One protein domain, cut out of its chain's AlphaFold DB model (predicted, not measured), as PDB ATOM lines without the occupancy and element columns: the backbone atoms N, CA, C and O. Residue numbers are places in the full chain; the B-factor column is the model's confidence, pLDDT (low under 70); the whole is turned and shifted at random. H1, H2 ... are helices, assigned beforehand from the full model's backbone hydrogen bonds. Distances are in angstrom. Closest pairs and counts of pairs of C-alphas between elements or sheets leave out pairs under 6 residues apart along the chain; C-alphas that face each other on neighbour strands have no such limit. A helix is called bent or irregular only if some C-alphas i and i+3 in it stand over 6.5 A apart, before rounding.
ATOM      1  N   LYS A   2     116.454  88.735 130.431       53.94
ATOM      2  CA  LYS A   2     117.731  89.158 131.063       53.94
ATOM      3  C   LYS A   2     118.285  90.512 130.572       53.94
ATOM      4  O   LYS A   2     118.753  91.304 131.378       53.94
ATOM      5  N   TYR A   3     118.158  90.812 129.278       59.09
ATOM      6  CA  TYR A   3     118.628  92.077 128.690       59.09
ATOM      7  C   TYR A   3     117.873  93.316 129.188       59.09
ATOM      8  O   TYR A   3     118.477  94.362 129.384       59.09
ATOM      9  N   ILE A   4     116.571  93.187 129.461       66.12
ATOM     10  CA  ILE A   4     115.743  94.297 129.954       66.12
ATOM     11  C   ILE A   4     116.156  94.666 131.386       66.12
ATOM     12  O   ILE A   4     116.274  95.845 131.704       66.12
ATOM     13  N   ALA A   5     116.459  93.671 132.227       65.94
ATOM     14  CA  ALA A   5     116.949  93.896 133.587       65.94
ATOM     15  C   ALA A   5     118.329  94.580 133.616       65.94
ATOM     16  O   ALA A   5     118.564  95.449 134.450       65.94
ATOM     17  N   LEU A   6     119.222  94.236 132.681       60.22
ATOM     18  CA  LEU A   6     120.550  94.854 132.563       60.22
ATOM     19  C   LEU A   6     120.483  96.302 132.070       60.22
ATOM     20  O   LEU A   6     121.182  97.161 132.601       60.22
ATOM     21  N   VAL A   7     119.604  96.589 131.106       65.25
ATOM     22  CA  VAL A   7     119.346  97.963 130.654       65.25
ATOM     23  C   VAL A   7     118.756  98.792 131.796       65.25
ATOM     24  O   VAL A   7     119.235  99.891 132.056       65.25
ATOM     25  N   LEU A   8     117.794  98.250 132.550       64.75
ATOM     26  CA  LEU A   8     117.237  98.920 133.730       64.75
ATOM     27  C   LEU A   8     118.297  99.191 134.807       64.75
ATOM     28  O   LEU A   8     118.328 100.290 135.349       64.75
ATOM     29  N   LEU A   9     119.202  98.246 135.077       63.69
ATOM     30  CA  LEU A   9     120.323  98.447 136.005       63.69
ATOM     31  C   LEU A   9     121.277  99.554 135.539       63.69
ATOM     32  O   LEU A   9     121.689 100.378 136.355       63.69
ATOM     33  N   ALA A  10     121.583  99.621 134.241       60.41
ATOM     34  CA  ALA A  10     122.391 100.702 133.679       60.41
ATOM     35  C   ALA A  10     121.684 102.063 133.812       60.41
ATOM     36  O   ALA A  10     122.301 103.032 134.247       60.41
ATOM     37  N   PHE A  11     120.380 102.135 133.526       59.50
ATOM     38  CA  PHE A  11     119.588 103.358 133.700       59.50
ATOM     39  C   PHE A  11     119.492 103.800 135.163       59.50
ATOM     40  O   PHE A  11     119.634 104.988 135.442       59.50
ATOM     41  N   THR A  39     149.137 117.608 153.210       78.06
ATOM     42  CA  THR A  39     150.011 118.158 152.159       78.06
ATOM     43  C   THR A  39     150.579 119.542 152.512       78.06
ATOM     44  O   THR A  39     151.725 119.825 152.181       78.06
ATOM     45  N   CYS A  40     149.814 120.396 153.205       80.12
ATOM     46  CA  CYS A  40     150.248 121.747 153.600       80.12
ATOM     47  C   CYS A  40     150.460 121.927 155.112       80.12
ATOM     48  O   CYS A  40     150.828 123.019 155.533       80.12
ATOM     49  N   ALA A  41     150.239 120.895 155.937       77.69
ATOM     50  CA  ALA A  41     150.084 121.043 157.389       77.69
ATOM     51  C   ALA A  41     151.286 121.687 158.113       77.69
ATOM     52  O   ALA A  41     151.100 122.351 159.128       77.69
ATOM     53  N   ASN A  42     152.499 121.522 157.578       81.44
ATOM     54  CA  ASN A  42     153.739 122.018 158.185       81.44
ATOM     55  C   ASN A  42     154.330 123.245 157.462       81.44
ATOM     56  O   ASN A  42     155.435 123.670 157.787       81.44
ATOM     57  N   ASP A  43     153.627 123.805 156.473       82.12
ATOM     58  CA  ASP A  43     154.088 124.949 155.682       82.12
ATOM     59  C   ASP A  43     153.028 126.056 155.707       82.12
ATOM     60  O   ASP A  43     151.942 125.945 155.130       82.12
ATOM     61  N   GLN A  44     153.351 127.154 156.389       83.12
ATOM     62  CA  GLN A  44     152.442 128.284 156.572       83.12
ATOM     63  C   GLN A  44     152.138 129.006 155.249       83.12
ATOM     64  O   GLN A  44     151.010 129.461 155.041       83.12
ATOM     65  N   SER A  45     153.100 129.050 154.321       81.50
ATOM     66  CA  SER A  45     152.903 129.612 152.979       81.50
ATOM     67  C   SER A  45     151.982 128.725 152.132       81.50
ATOM     68  O   SER A  45     151.093 129.221 151.426       81.50
ATOM     69  N   CYS A  46     152.122 127.404 152.281       83.25
ATOM     70  CA  CYS A  46     151.243 126.417 151.662       83.25
ATOM     71  C   CYS A  46     149.828 126.528 152.221       83.25
ATOM     72  O   CYS A  46     148.872 126.606 151.456       83.25
ATOM     73  N   THR A  47     149.692 126.619 153.546       84.44
ATOM     74  CA  THR A  47     148.400 126.716 154.240       84.44
ATOM     75  C   THR A  47     147.628 127.966 153.817       84.44
ATOM     76  O   THR A  47     146.447 127.877 153.480       84.44
ATOM     77  N   ALA A  48     148.293 129.124 153.748       85.94
ATOM     78  CA  ALA A  48     147.666 130.364 153.286       85.94
ATOM     79  C   ALA A  48     147.174 130.250 151.831       85.94
ATOM     80  O   ALA A  48     146.058 130.661 151.500       85.94
ATOM     81  N   THR A  49     147.981 129.644 150.958       85.62
ATOM     82  CA  THR A  49     147.625 129.474 149.544       85.62
ATOM     83  C   THR A  49     146.531 128.419 149.347       85.62
ATOM     84  O   THR A  49     145.610 128.623 148.556       85.62
ATOM     85  N   ALA A  50     146.563 127.329 150.115       83.50
ATOM     86  CA  ALA A  50     145.508 126.321 150.161       83.50
ATOM     87  C   ALA A  50     144.174 126.915 150.648       83.50
ATOM     88  O   ALA A  50     143.125 126.598 150.086       83.50
ATOM     89  N   GLY A  51     144.210 127.845 151.608       83.50
ATOM     90  CA  GLY A  51     143.037 128.622 152.019       83.50
ATOM     91  C   GLY A  51     142.442 129.441 150.867       83.50
ATOM     92  O   GLY A  51     141.231 129.423 150.651       83.50
ATOM     93  N   ARG A  52     143.280 130.084 150.043       88.94
ATOM     94  CA  ARG A  52     142.818 130.793 148.830       88.94
ATOM     95  C   ARG A  52     142.192 129.847 147.801       88.94
ATOM     96  O   ARG A  52     141.189 130.205 147.184       88.94
ATOM     97  N   LEU A  53     142.740 128.643 147.640       86.69
ATOM     98  CA  LEU A  53     142.150 127.588 146.805       86.69
ATOM     99  C   LEU A  53     140.777 127.141 147.329       86.69
ATOM    100  O   LEU A  53     139.858 126.976 146.530       86.69
ATOM    101  N   GLN A  54     140.614 126.990 148.647       83.62
ATOM    102  CA  GLN A  54     139.319 126.655 149.256       83.62
ATOM    103  C   GLN A  54     138.277 127.757 149.046       83.62
ATOM    104  O   GLN A  54     137.138 127.461 148.690       83.62
ATOM    105  N   ILE A  55     138.666 129.026 149.195       88.56
ATOM    106  CA  ILE A  55     137.780 130.163 148.905       88.56
ATOM    107  C   ILE A  55     137.361 130.145 147.429       88.56
ATOM    108  O   ILE A  55     136.179 130.279 147.116       88.56
ATOM    109  N   CYS A  56     138.306 129.916 146.513       88.56
ATOM    110  CA  CYS A  56     138.005 129.828 145.086       88.56
ATOM    111  C   CYS A  56     137.050 128.664 144.758       88.56
ATOM    112  O   CYS A  56     136.109 128.833 143.983       88.56
ATOM    113  N   PHE A  57     137.233 127.509 145.401       85.00
ATOM    114  CA  PHE A  57     136.300 126.386 145.306       85.00
ATOM    115  C   PHE A  57     134.886 126.764 145.780       85.00
ATOM    116  O   PHE A  57     133.913 126.487 145.078       85.00
ATOM    117  N   GLY A  58     134.760 127.459 146.916       83.25
ATOM    118  CA  GLY A  58     133.473 127.965 147.410       83.25
ATOM    119  C   GLY A  58     132.806 128.966 146.455       83.25
ATOM    120  O   GLY A  58     131.587 128.932 146.265       83.25
ATOM    121  N   ASN A  59     133.599 129.805 145.782       86.81
ATOM    122  CA  ASN A  59     133.090 130.710 144.750       86.81
ATOM    123  C   ASN A  59     132.546 129.936 143.545       86.81
ATOM    124  O   ASN A  59     131.449 130.239 143.085       86.81
ATOM    125  N   CYS A  60     133.258 128.906 143.077       84.31
ATOM    126  CA  CYS A  60     132.766 128.024 142.015       84.31
ATOM    127  C   CYS A  60     131.454 127.328 142.397       84.31
ATOM    128  O   CYS A  60     130.540 127.254 141.578       84.31
ATOM    129  N   TYR A  61     131.326 126.884 143.648       80.62
ATOM    130  CA  TYR A  61     130.087 126.293 144.152       80.62
ATOM    131  C   TYR A  61     128.911 127.276 144.132       80.62
ATOM    132  O   TYR A  61     127.811 126.928 143.697       80.62
ATOM    133  N   THR A  62     129.161 128.514 144.558       82.06
ATOM    134  CA  THR A  62     128.144 129.572 144.618       82.06
ATOM    135  C   THR A  62     127.718 130.027 143.218       82.06
ATOM    136  O   THR A  62     126.530 130.199 142.966       82.06
ATOM    137  N   LEU A  63     128.670 130.178 142.290       78.50
ATOM    138  CA  LEU A  63     128.417 130.625 140.913       78.50
ATOM    139  C   LEU A  63     127.585 129.632 140.103       78.50
ATOM    140  O   LEU A  63     126.722 130.039 139.331       78.50
ATOM    141  N   TYR A  64     127.848 128.338 140.266       72.88
ATOM    142  CA  TYR A  64     127.209 127.302 139.463       72.88
ATOM    143  C   TYR A  64     126.031 126.645 140.163       72.88
ATOM    144  O   TYR A  64     125.676 125.531 139.811       72.88
ATOM    145  N   ASN A  65     125.415 127.324 141.135       64.50
ATOM    146  CA  ASN A  65     124.170 126.901 141.775       64.50
ATOM    147  C   ASN A  65     124.168 125.415 142.182       64.50
ATOM    148  O   ASN A  65     123.164 124.715 142.068       64.50
ATOM    149  N   GLN A  66     125.321 124.945 142.667       63.59
ATOM    150  CA  GLN A  66     125.537 123.576 143.122       63.59
ATOM    151  C   GLN A  66     125.470 122.478 142.027       63.59
ATOM    152  O   GLN A  66     125.456 121.289 142.348       63.59
ATOM    153  N   THR A  67     125.489 122.821 140.733       63.28
ATOM    154  CA  THR A  67     125.518 121.816 139.657       63.28
ATOM    155  C   THR A  67     126.897 121.163 139.556       63.28
ATOM    156  O   THR A  67     127.903 121.803 139.228       63.28
ATOM    157  N   LEU A  68     126.938 119.856 139.814       64.38
ATOM    158  CA  LEU A  68     128.170 119.066 139.924       64.38
ATOM    159  C   LEU A  68     129.009 119.068 138.645       64.38
ATOM    160  O   LEU A  68     130.235 119.156 138.718       64.38
ATOM    161  N   ASP A  69     128.353 119.064 137.486       66.75
ATOM    162  CA  ASP A  69     129.021 119.047 136.180       66.75
ATOM    163  C   ASP A  69     129.821 120.322 135.890       66.75
ATOM    164  O   ASP A  69     130.784 120.296 135.125       66.75
ATOM    165  N   SER A  70     129.464 121.444 136.522       74.94
ATOM    166  CA  SER A  70     130.108 122.741 136.276       74.94
ATOM    167  C   SER A  70     131.169 123.113 137.322       74.94
ATOM    168  O   SER A  70     131.996 123.996 137.089       74.94
ATOM    169  N   MET A  71     131.205 122.404 138.453       80.00
ATOM    170  CA  MET A  71     132.157 122.639 139.547       80.00
ATOM    171  C   MET A  71     133.606 122.357 139.143       80.00
ATOM    172  O   MET A  71     134.482 123.209 139.302       80.00
ATOM    173  N   LEU A  72     133.867 121.171 138.586       82.94
ATOM    174  CA  LEU A  72     135.204 120.765 138.151       82.94
ATOM    175  C   LEU A  72     135.795 121.683 137.061       82.94
ATOM    176  O   LEU A  72     136.944 122.111 137.223       82.94
ATOM    177  N   PRO A  73     135.078 122.008 135.964       84.19
ATOM    178  CA  PRO A  73     135.599 122.934 134.965       84.19
ATOM    179  C   PRO A  73     135.804 124.346 135.533       84.19
ATOM    180  O   PRO A  73     136.833 124.952 135.232       84.19
ATOM    181  N   CYS A  74     134.922 124.837 136.415       86.31
ATOM    182  CA  CYS A  74     135.134 126.120 137.094       86.31
ATOM    183  C   CYS A  74     136.425 126.126 137.915       86.31
ATOM    184  O   CYS A  74     137.242 127.038 137.780       86.31
ATOM    185  N   PHE A  75     136.643 125.094 138.735       87.25
ATOM    186  CA  PHE A  75     137.839 125.016 139.569       87.25
ATOM    187  C   PHE A  75     139.112 124.951 138.720       87.25
ATOM    188  O   PHE A  75     140.092 125.645 139.003       87.25
ATOM    189  N   LYS A  76     139.095 124.157 137.642       87.62
ATOM    190  CA  LYS A  76     140.224 124.067 136.711       87.62
ATOM    191  C   LYS A  76     140.541 125.407 136.057       87.62
ATOM    192  O   LYS A  76     141.716 125.752 135.993       87.62
ATOM    193  N   ALA A  77     139.533 126.155 135.618       87.56
ATOM    194  CA  ALA A  77     139.731 127.436 134.945       87.56
ATOM    195  C   ALA A  77     140.163 128.557 135.906       87.56
ATOM    196  O   ALA A  77     141.058 129.334 135.585       87.56
ATOM    197  N   ASN A  78     139.550 128.628 137.091       88.31
ATOM    198  CA  ASN A  78     139.646 129.808 137.954       88.31
ATOM    199  C   ASN A  78     140.567 129.624 139.167       88.31
ATOM    200  O   ASN A  78     141.087 130.610 139.684       88.31
ATOM    201  N   CYS A  79     140.781 128.388 139.633       88.56
ATOM    202  CA  CYS A  79     141.458 128.131 140.909       88.56
ATOM    203  C   CYS A  79     142.848 127.509 140.757       88.56
ATOM    204  O   CYS A  79     143.701 127.716 141.619       88.56
ATOM    205  N   THR A  80     143.118 126.779 139.671       88.88
ATOM    206  CA  THR A  80     144.432 126.135 139.468       88.88
ATOM    207  C   THR A  80     145.566 127.143 139.324       88.88
ATOM    208  O   THR A  80     146.659 126.880 139.816       88.88
ATOM    209  N   SER A  81     145.287 128.317 138.752       90.38
ATOM    210  CA  SER A  81     146.228 129.436 138.629       90.38
ATOM    211  C   SER A  81     146.782 129.900 139.979       90.38
ATOM    212  O   SER A  81     147.944 130.286 140.068       90.38
ATOM    213  N   ILE A  82     145.995 129.808 141.057       88.69
ATOM    214  CA  ILE A  82     146.440 130.121 142.425       88.69
ATOM    215  C   ILE A  82     147.553 129.159 142.851       88.69
ATOM    216  O   ILE A  82     148.520 129.572 143.489       88.69
ATOM    217  N   ALA A  83     147.434 127.884 142.472       86.12
ATOM    218  CA  ALA A  83     148.432 126.872 142.775       86.12
ATOM    219  C   ALA A  83     149.693 127.039 141.917       86.12
ATOM    220  O   ALA A  83     150.792 127.068 142.467       86.12
ATOM    221  N   THR A  84     149.552 127.220 140.601       85.88
ATOM    222  CA  THR A  84     150.699 127.395 139.693       85.88
ATOM    223  C   THR A  84     151.481 128.674 139.975       85.88
ATOM    224  O   THR A  84     152.708 128.635 140.007       85.88
ATOM    225  N   ASN A  85     150.803 129.785 140.274       87.81
ATOM    226  CA  ASN A  85     151.462 131.061 140.578       87.81
ATOM    227  C   ASN A  85     152.147 131.081 141.954       87.81
ATOM    228  O   ASN A  85     152.918 131.995 142.236       87.81
ATOM    229  N   SER A  86     151.876 130.099 142.818       84.75
ATOM    230  CA  SER A  86     152.517 130.009 144.133       84.75
ATOM    231  C   SER A  86     153.966 129.523 144.072       84.75
ATOM    232  O   SER A  86     154.712 129.729 145.025       84.75
ATOM    233  N   GLY A  87     154.355 128.825 142.995       83.44
ATOM    234  CA  GLY A  87     155.656 128.159 142.887       83.44
ATOM    235  C   GLY A  87     155.892 127.037 143.912       83.44
ATOM    236  O   GLY A  87     156.958 126.428 143.908       83.44
ATOM    237  N   ASN A  88     154.915 126.736 144.777       85.56
ATOM    238  CA  ASN A  88     155.034 125.743 145.838       85.56
ATOM    239  C   ASN A  88     154.438 124.400 145.372       85.56
ATOM    240  O   ASN A  88     153.243 124.276 145.069       85.56
ATOM    241  N   SER A  89     155.280 123.365 145.321       87.62
ATOM    242  CA  SER A  89     154.899 122.015 144.887       87.62
ATOM    243  C   SER A  89     153.816 121.390 145.766       87.62
ATOM    244  O   SER A  89     152.972 120.645 145.263       87.62
ATOM    245  N   ASN A  90     153.785 121.720 147.058       87.25
ATOM    246  CA  ASN A  90     152.780 121.207 147.987       87.25
ATOM    247  C   ASN A  90     151.401 121.810 147.690       87.25
ATOM    248  O   ASN A  90     150.399 121.099 147.713       87.25
ATOM    249  N   VAL A  91     151.341 123.086 147.300       85.69
ATOM    250  CA  VAL A  91     150.089 123.742 146.887       85.69
ATOM    251  C   VAL A  91     149.571 123.149 145.577       85.69
ATOM    252  O   VAL A  91     148.375 122.895 145.430       85.69
ATOM    253  N   THR A  92     150.471 122.879 144.630       87.81
ATOM    254  CA  THR A  92     150.116 122.219 143.364       87.81
ATOM    255  C   THR A  92     149.601 120.801 143.612       87.81
ATOM    256  O   THR A  92     148.578 120.403 143.055       87.81
ATOM    257  N   THR A  93     150.245 120.065 144.518       87.88
ATOM    258  CA  THR A  93     149.810 118.727 144.939       87.88
ATOM    259  C   THR A  93     148.440 118.773 145.615       87.88
ATOM    260  O   THR A  93     147.554 117.993 145.269       87.88
ATOM    261  N   TYR A  94     148.217 119.733 146.514       85.00
ATOM    262  CA  TYR A  94     146.918 119.953 147.144       85.00
ATOM    263  C   TYR A  94     145.825 120.261 146.107       85.00
ATOM    264  O   TYR A  94     144.766 119.636 146.127       85.00
ATOM    265  N   SER A  95     146.092 121.150 145.146       87.25
ATOM    266  CA  SER A  95     145.171 121.465 144.043       87.25
ATOM    267  C   SER A  95     144.813 120.228 143.205       87.25
ATOM    268  O   SER A  95     143.637 119.969 142.937       87.25
ATOM    269  N   ASN A  96     145.805 119.403 142.861       86.94
ATOM    270  CA  ASN A  96     145.587 118.152 142.130       86.94
ATOM    271  C   ASN A  96     144.762 117.140 142.937       86.94
ATOM    272  O   ASN A  96     143.883 116.478 142.382       86.94
ATOM    273  N   ASN A  97     144.982 117.063 144.250       84.50
ATOM    274  CA  ASN A  97     144.179 116.231 145.143       84.50
ATOM    275  C   ASN A  97     142.715 116.689 145.162       84.50
ATOM    276  O   ASN A  97     141.819 115.854 145.050       84.50
ATOM    277  N   VAL A  98     142.457 118.000 145.220       83.12
ATOM    278  CA  VAL A  98     141.097 118.564 145.133       83.12
ATOM    279  C   VAL A  98     140.435 118.179 143.804       83.12
ATOM    280  O   VAL A  98     139.306 117.687 143.802       83.12
ATOM    281  N   ILE A  99     141.146 118.304 142.679       85.44
ATOM    282  CA  ILE A  99     140.672 117.877 141.347       85.44
ATOM    283  C   ILE A  99     140.328 116.386 141.324       85.44
ATOM    284  O   ILE A  99     139.259 116.006 140.841       85.44
ATOM    285  N   SER A 100     141.199 115.542 141.875       82.44
ATOM    286  CA  SER A 100     140.962 114.100 141.964       82.44
ATOM    287  C   SER A 100     139.727 113.779 142.811       82.44
ATOM    288  O   SER A 100     138.927 112.923 142.434       82.44
ATOM    289  N   CYS A 101     139.527 114.491 143.923       80.00
ATOM    290  CA  CYS A 101     138.355 114.348 144.791       80.00
ATOM    291  C   CYS A 101     137.042 114.760 144.105       80.00
ATOM    292  O   CYS A 101     135.992 114.171 144.361       80.00
ATOM    293  N   MET A 102     137.092 115.751 143.215       77.94
ATOM    294  CA  MET A 102     135.943 116.152 142.400       77.94
ATOM    295  C   MET A 102     135.656 115.150 141.273       77.94
ATOM    296  O   MET A 102     134.494 114.907 140.948       77.94
ATOM    297  N   SER A 103     136.700 114.536 140.706       73.56
ATOM    298  CA  SER A 103     136.600 113.592 139.584       73.56
ATOM    299  C   SER A 103     136.256 112.154 139.994       73.56
ATOM    300  O   SER A 103     135.839 111.364 139.146       73.56
ATOM    301  N   SER A 104     136.407 111.775 141.265       62.69
ATOM    302  CA  SER A 104     136.174 110.400 141.732       62.69
ATOM    303  C   SER A 104     134.705 109.953 141.670       62.69
ATOM    304  O   SER A 104     134.444 108.754 141.669       62.69
ATOM    305  N   GLY A 105     133.750 110.876 141.496       55.59
ATOM    306  CA  GLY A 105     132.362 110.529 141.145       55.59
ATOM    307  C   GLY A 105     132.209 109.921 139.742       55.59
ATOM    308  O   GLY A 105     131.338 109.085 139.529       55.59
ATOM    309  N   VAL A 106     133.094 110.285 138.806       53.41
ATOM    310  CA  VAL A 106     133.074 109.823 137.405       53.41
ATOM    311  C   VAL A 106     133.751 108.453 137.251       53.41
ATOM    312  O   VAL A 106     133.343 107.638 136.427       53.41
ATOM    313  N   LEU A 107     134.760 108.155 138.076       48.16
ATOM    314  CA  LEU A 107     135.502 106.887 138.018       48.16
ATOM    315  C   LEU A 107     134.658 105.679 138.452       48.16
ATOM    316  O   LEU A 107     134.712 104.644 137.791       48.16
ATOM    317  N   SER A 108     133.824 105.807 139.490       50.28
ATOM    318  CA  SER A 108     132.910 104.722 139.895       50.28
ATOM    319  C   SER A 108     131.911 104.359 138.790       50.28
ATOM    320  O   SER A 108     131.554 103.193 138.634       50.28
ATOM    321  N   PHE A 109     131.504 105.336 137.980       51.03
ATOM    322  CA  PHE A 109     130.591 105.128 136.860       51.03
ATOM    323  C   PHE A 109     131.243 104.351 135.713       51.03
ATOM    324  O   PHE A 109     130.661 103.381 135.231       51.03
ATOM    325  N   ALA A 110     132.470 104.716 135.322       54.09
ATOM    326  CA  ALA A 110     133.209 104.008 134.276       54.09
ATOM    327  C   ALA A 110     133.418 102.522 134.623       54.09
ATOM    328  O   ALA A 110     133.286 101.662 133.753       54.09
ATOM    329  N   PHE A 111     133.668 102.215 135.900       55.81
ATOM    330  CA  PHE A 111     133.794 100.838 136.385       55.81
ATOM    331  C   PHE A 111     132.474 100.060 136.337       55.81
ATOM    332  O   PHE A 111     132.470  98.921 135.877       55.81
ATOM    333  N   ILE A 112     131.349 100.653 136.757       61.22
ATOM    334  CA  ILE A 112     130.035  99.987 136.695       61.22
ATOM    335  C   ILE A 112     129.641  99.711 135.238       61.22
ATOM    336  O   ILE A 112     129.200  98.606 134.921       61.22
ATOM    337  N   LEU A 113     129.873 100.672 134.340       59.31
ATOM    338  CA  LEU A 113     129.604 100.521 132.909       59.31
ATOM    339  C   LEU A 113     130.462  99.413 132.286       59.31
ATOM    340  O   LEU A 113     129.929  98.530 131.610       59.31
ATOM    341  N   LEU A 114     131.765  99.392 132.581       61.28
ATOM    342  CA  LEU A 114     132.676  98.327 132.148       61.28
ATOM    343  C   LEU A 114     132.239  96.953 132.661       61.28
ATOM    344  O   LEU A 114     132.187  96.008 131.878       61.28
ATOM    345  N   VAL A 115     131.864  96.836 133.936       64.44
ATOM    346  CA  VAL A 115     131.378  95.572 134.510       64.44
ATOM    347  C   VAL A 115     130.087  95.118 133.830       64.44
ATOM    348  O   VAL A 115     129.960  93.936 133.507       64.44
ATOM    349  N   THR A 116     129.150  96.027 133.543       64.12
ATOM    350  CA  THR A 116     127.921  95.671 132.813       64.12
ATOM    351  C   THR A 116     128.188  95.227 131.372       64.12
ATOM    352  O   THR A 116     127.584  94.249 130.939       64.12
ATOM    353  N   ILE A 117     129.119  95.872 130.658       65.56
ATOM    354  CA  ILE A 117     129.505  95.515 129.280       65.56
ATOM    355  C   ILE A 117     130.246  94.169 129.241       65.56
ATOM    356  O   ILE A 117     129.972  93.321 128.394       65.56
ATOM    357  N   VAL A 118     131.173  93.939 130.171       67.25
ATOM    358  CA  VAL A 118     131.906  92.667 130.266       67.25
ATOM    359  C   VAL A 118     130.953  91.524 130.624       67.25
ATOM    360  O   VAL A 118     131.030  90.450 130.031       67.25
ATOM    361  N   SER A 119     129.993  91.767 131.519       61.41
ATOM    362  CA  SER A 119     128.981  90.773 131.898       61.41
ATOM    363  C   SER A 119     128.021  90.430 130.752       61.41
ATOM    364  O   SER A 119     127.602  89.280 130.641       61.41
ATOM    365  N   THR A 120     127.672  91.384 129.877       60.34
ATOM    366  CA  THR A 120     126.832  91.116 128.692       60.34
ATOM    367  C   THR A 120     127.584  90.404 127.572       60.34
ATOM    368  O   THR A 120     126.979  89.589 126.872       60.34
ATOM    369  N   LEU A 121     128.881  90.682 127.406       59.81
ATOM    370  CA  LEU A 121     129.746  89.989 126.446       59.81
ATOM    371  C   LEU A 121     130.026  88.541 126.869       59.81
ATOM    372  O   LEU A 121     129.926  87.642 126.040       59.81
ATOM    373  N   LEU A 122     130.307  88.303 128.155       57.41
ATOM    374  CA  LEU A 122     130.547  86.959 128.698       57.41
ATOM    375  C   LEU A 122     129.282  86.098 128.779       57.41
ATOM    376  O   LEU A 122     129.385  84.886 128.693       57.41
ATOM    377  N   ALA A 123     128.094  86.689 128.933       54.78
ATOM    378  CA  ALA A 123     126.834  85.938 128.963       54.78
ATOM    379  C   ALA A 123     126.325  85.499 127.571       54.78
ATOM    380  O   ALA A 123     125.304  84.814 127.498       54.78
ATOM    381  N   ASN A 124     126.982  85.939 126.490       50.16
ATOM    382  CA  ASN A 124     126.691  85.557 125.101       50.16
ATOM    383  C   ASN A 124     127.705  84.557 124.509       50.16
ATOM    384  O   ASN A 124     127.542  84.160 123.356       50.16
TER     385      ASN A 124
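Overview. This is residues 2 to 11 and 39 to 124 of the 125 residues of the protein "Transmembrane protein, putative" of Tetrahymena thermophila (strain SB210) (UniProt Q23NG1). Look for a small helical head with one long arm: H2, H3, H4 and the first arm of H5, H5a, pack together as the head, and beyond a bend the second arm, H5b, runs away from it and makes the length. H1, from the other side of a cut, runs beside H5b, far from the head. The printed part has 96 residues with five named helices, H1 to H5 in chain order, and no named strand; its class is all helix. It is only just extended, close to loose, with a radius of gyration of the C-alphas of 18.9 A, and the C-alphas span 58 by 28 by 19 A.

Arrangement. Start with H1, residues 2 to 11, and look across to H5b, residues 105 to 122: they only just touch, with 3 pairs of C-alphas within 8 A, the closest those of Ala 10 and Leu 113 at 7.3 A. They run opposite ways at a shallow tilt of 10 degrees. Past the cut, H2, residues 44 to 63, touches H3, residues 68 to 78, with its residues 56 to 61 alone; the closest C-alphas, of Cys 60 and Cys 74, are 5.8 A apart, and the two run opposite ways at a steep tilt of 48 degrees. H2 also touches H4, residues 80 to 84, closest at the C-alphas of Leu 53 and Ile 82, 6.6 A. H5, residues 89 to 122, is the hub, touching four helices; its arm H5a, residues 89 to 102, touches H2, closest at the C-alphas of Cys 46 and Val 91, 5.6 A, the same way at a shallow tilt of 29 degrees. H5a touches H3 at the C-alphas of Leu 72 and Met 102, 6.3 A, and H4 at those of Ala 83 and Thr 92, 5.0 A. In H1, H2, H4 and H5a every O i to N i+4 pair is within hydrogen-bond range; in H3 it is 5 of 7 and in H5b 13 of 14.

Along the chain. Find C-alpha 2 at (117.731, 89.158, 131.063), where H1 begins. Find C-alpha 44 at (152.442, 128.284, 156.572); from there H2 runs 28.8 A. H3 measures 15.8 A and is only just irregular: C-alphas 69 and 72 are 6.7 A apart. H4 measures 6.4 A. By its hydrogen bonds H5 was assigned as one helix, but it is bent, with C-alphas 102 and 105 at 6.8 A; H5a measures 20.0 A, H5b 26.7 A, and their lines stand at a steep tilt of 52 degrees. H5b ends at C-alpha 122, (130.547, 86.959, 128.698).

Size, cuts and confidence. The two C-alphas farthest apart, of Gln 44 and Asn 124, are 59.0 A apart. Residues 12 to 38 are not printed, and C-alphas 11 and 39 stand 38.5 A apart across this cut. The links H2 to H3, H3 to H4 and H4 to H5 are tight. The mean pLDDT of the printed part is 75.1; look for values under 70 in residues 2 to 11, 65 to 69 and 104 to 124.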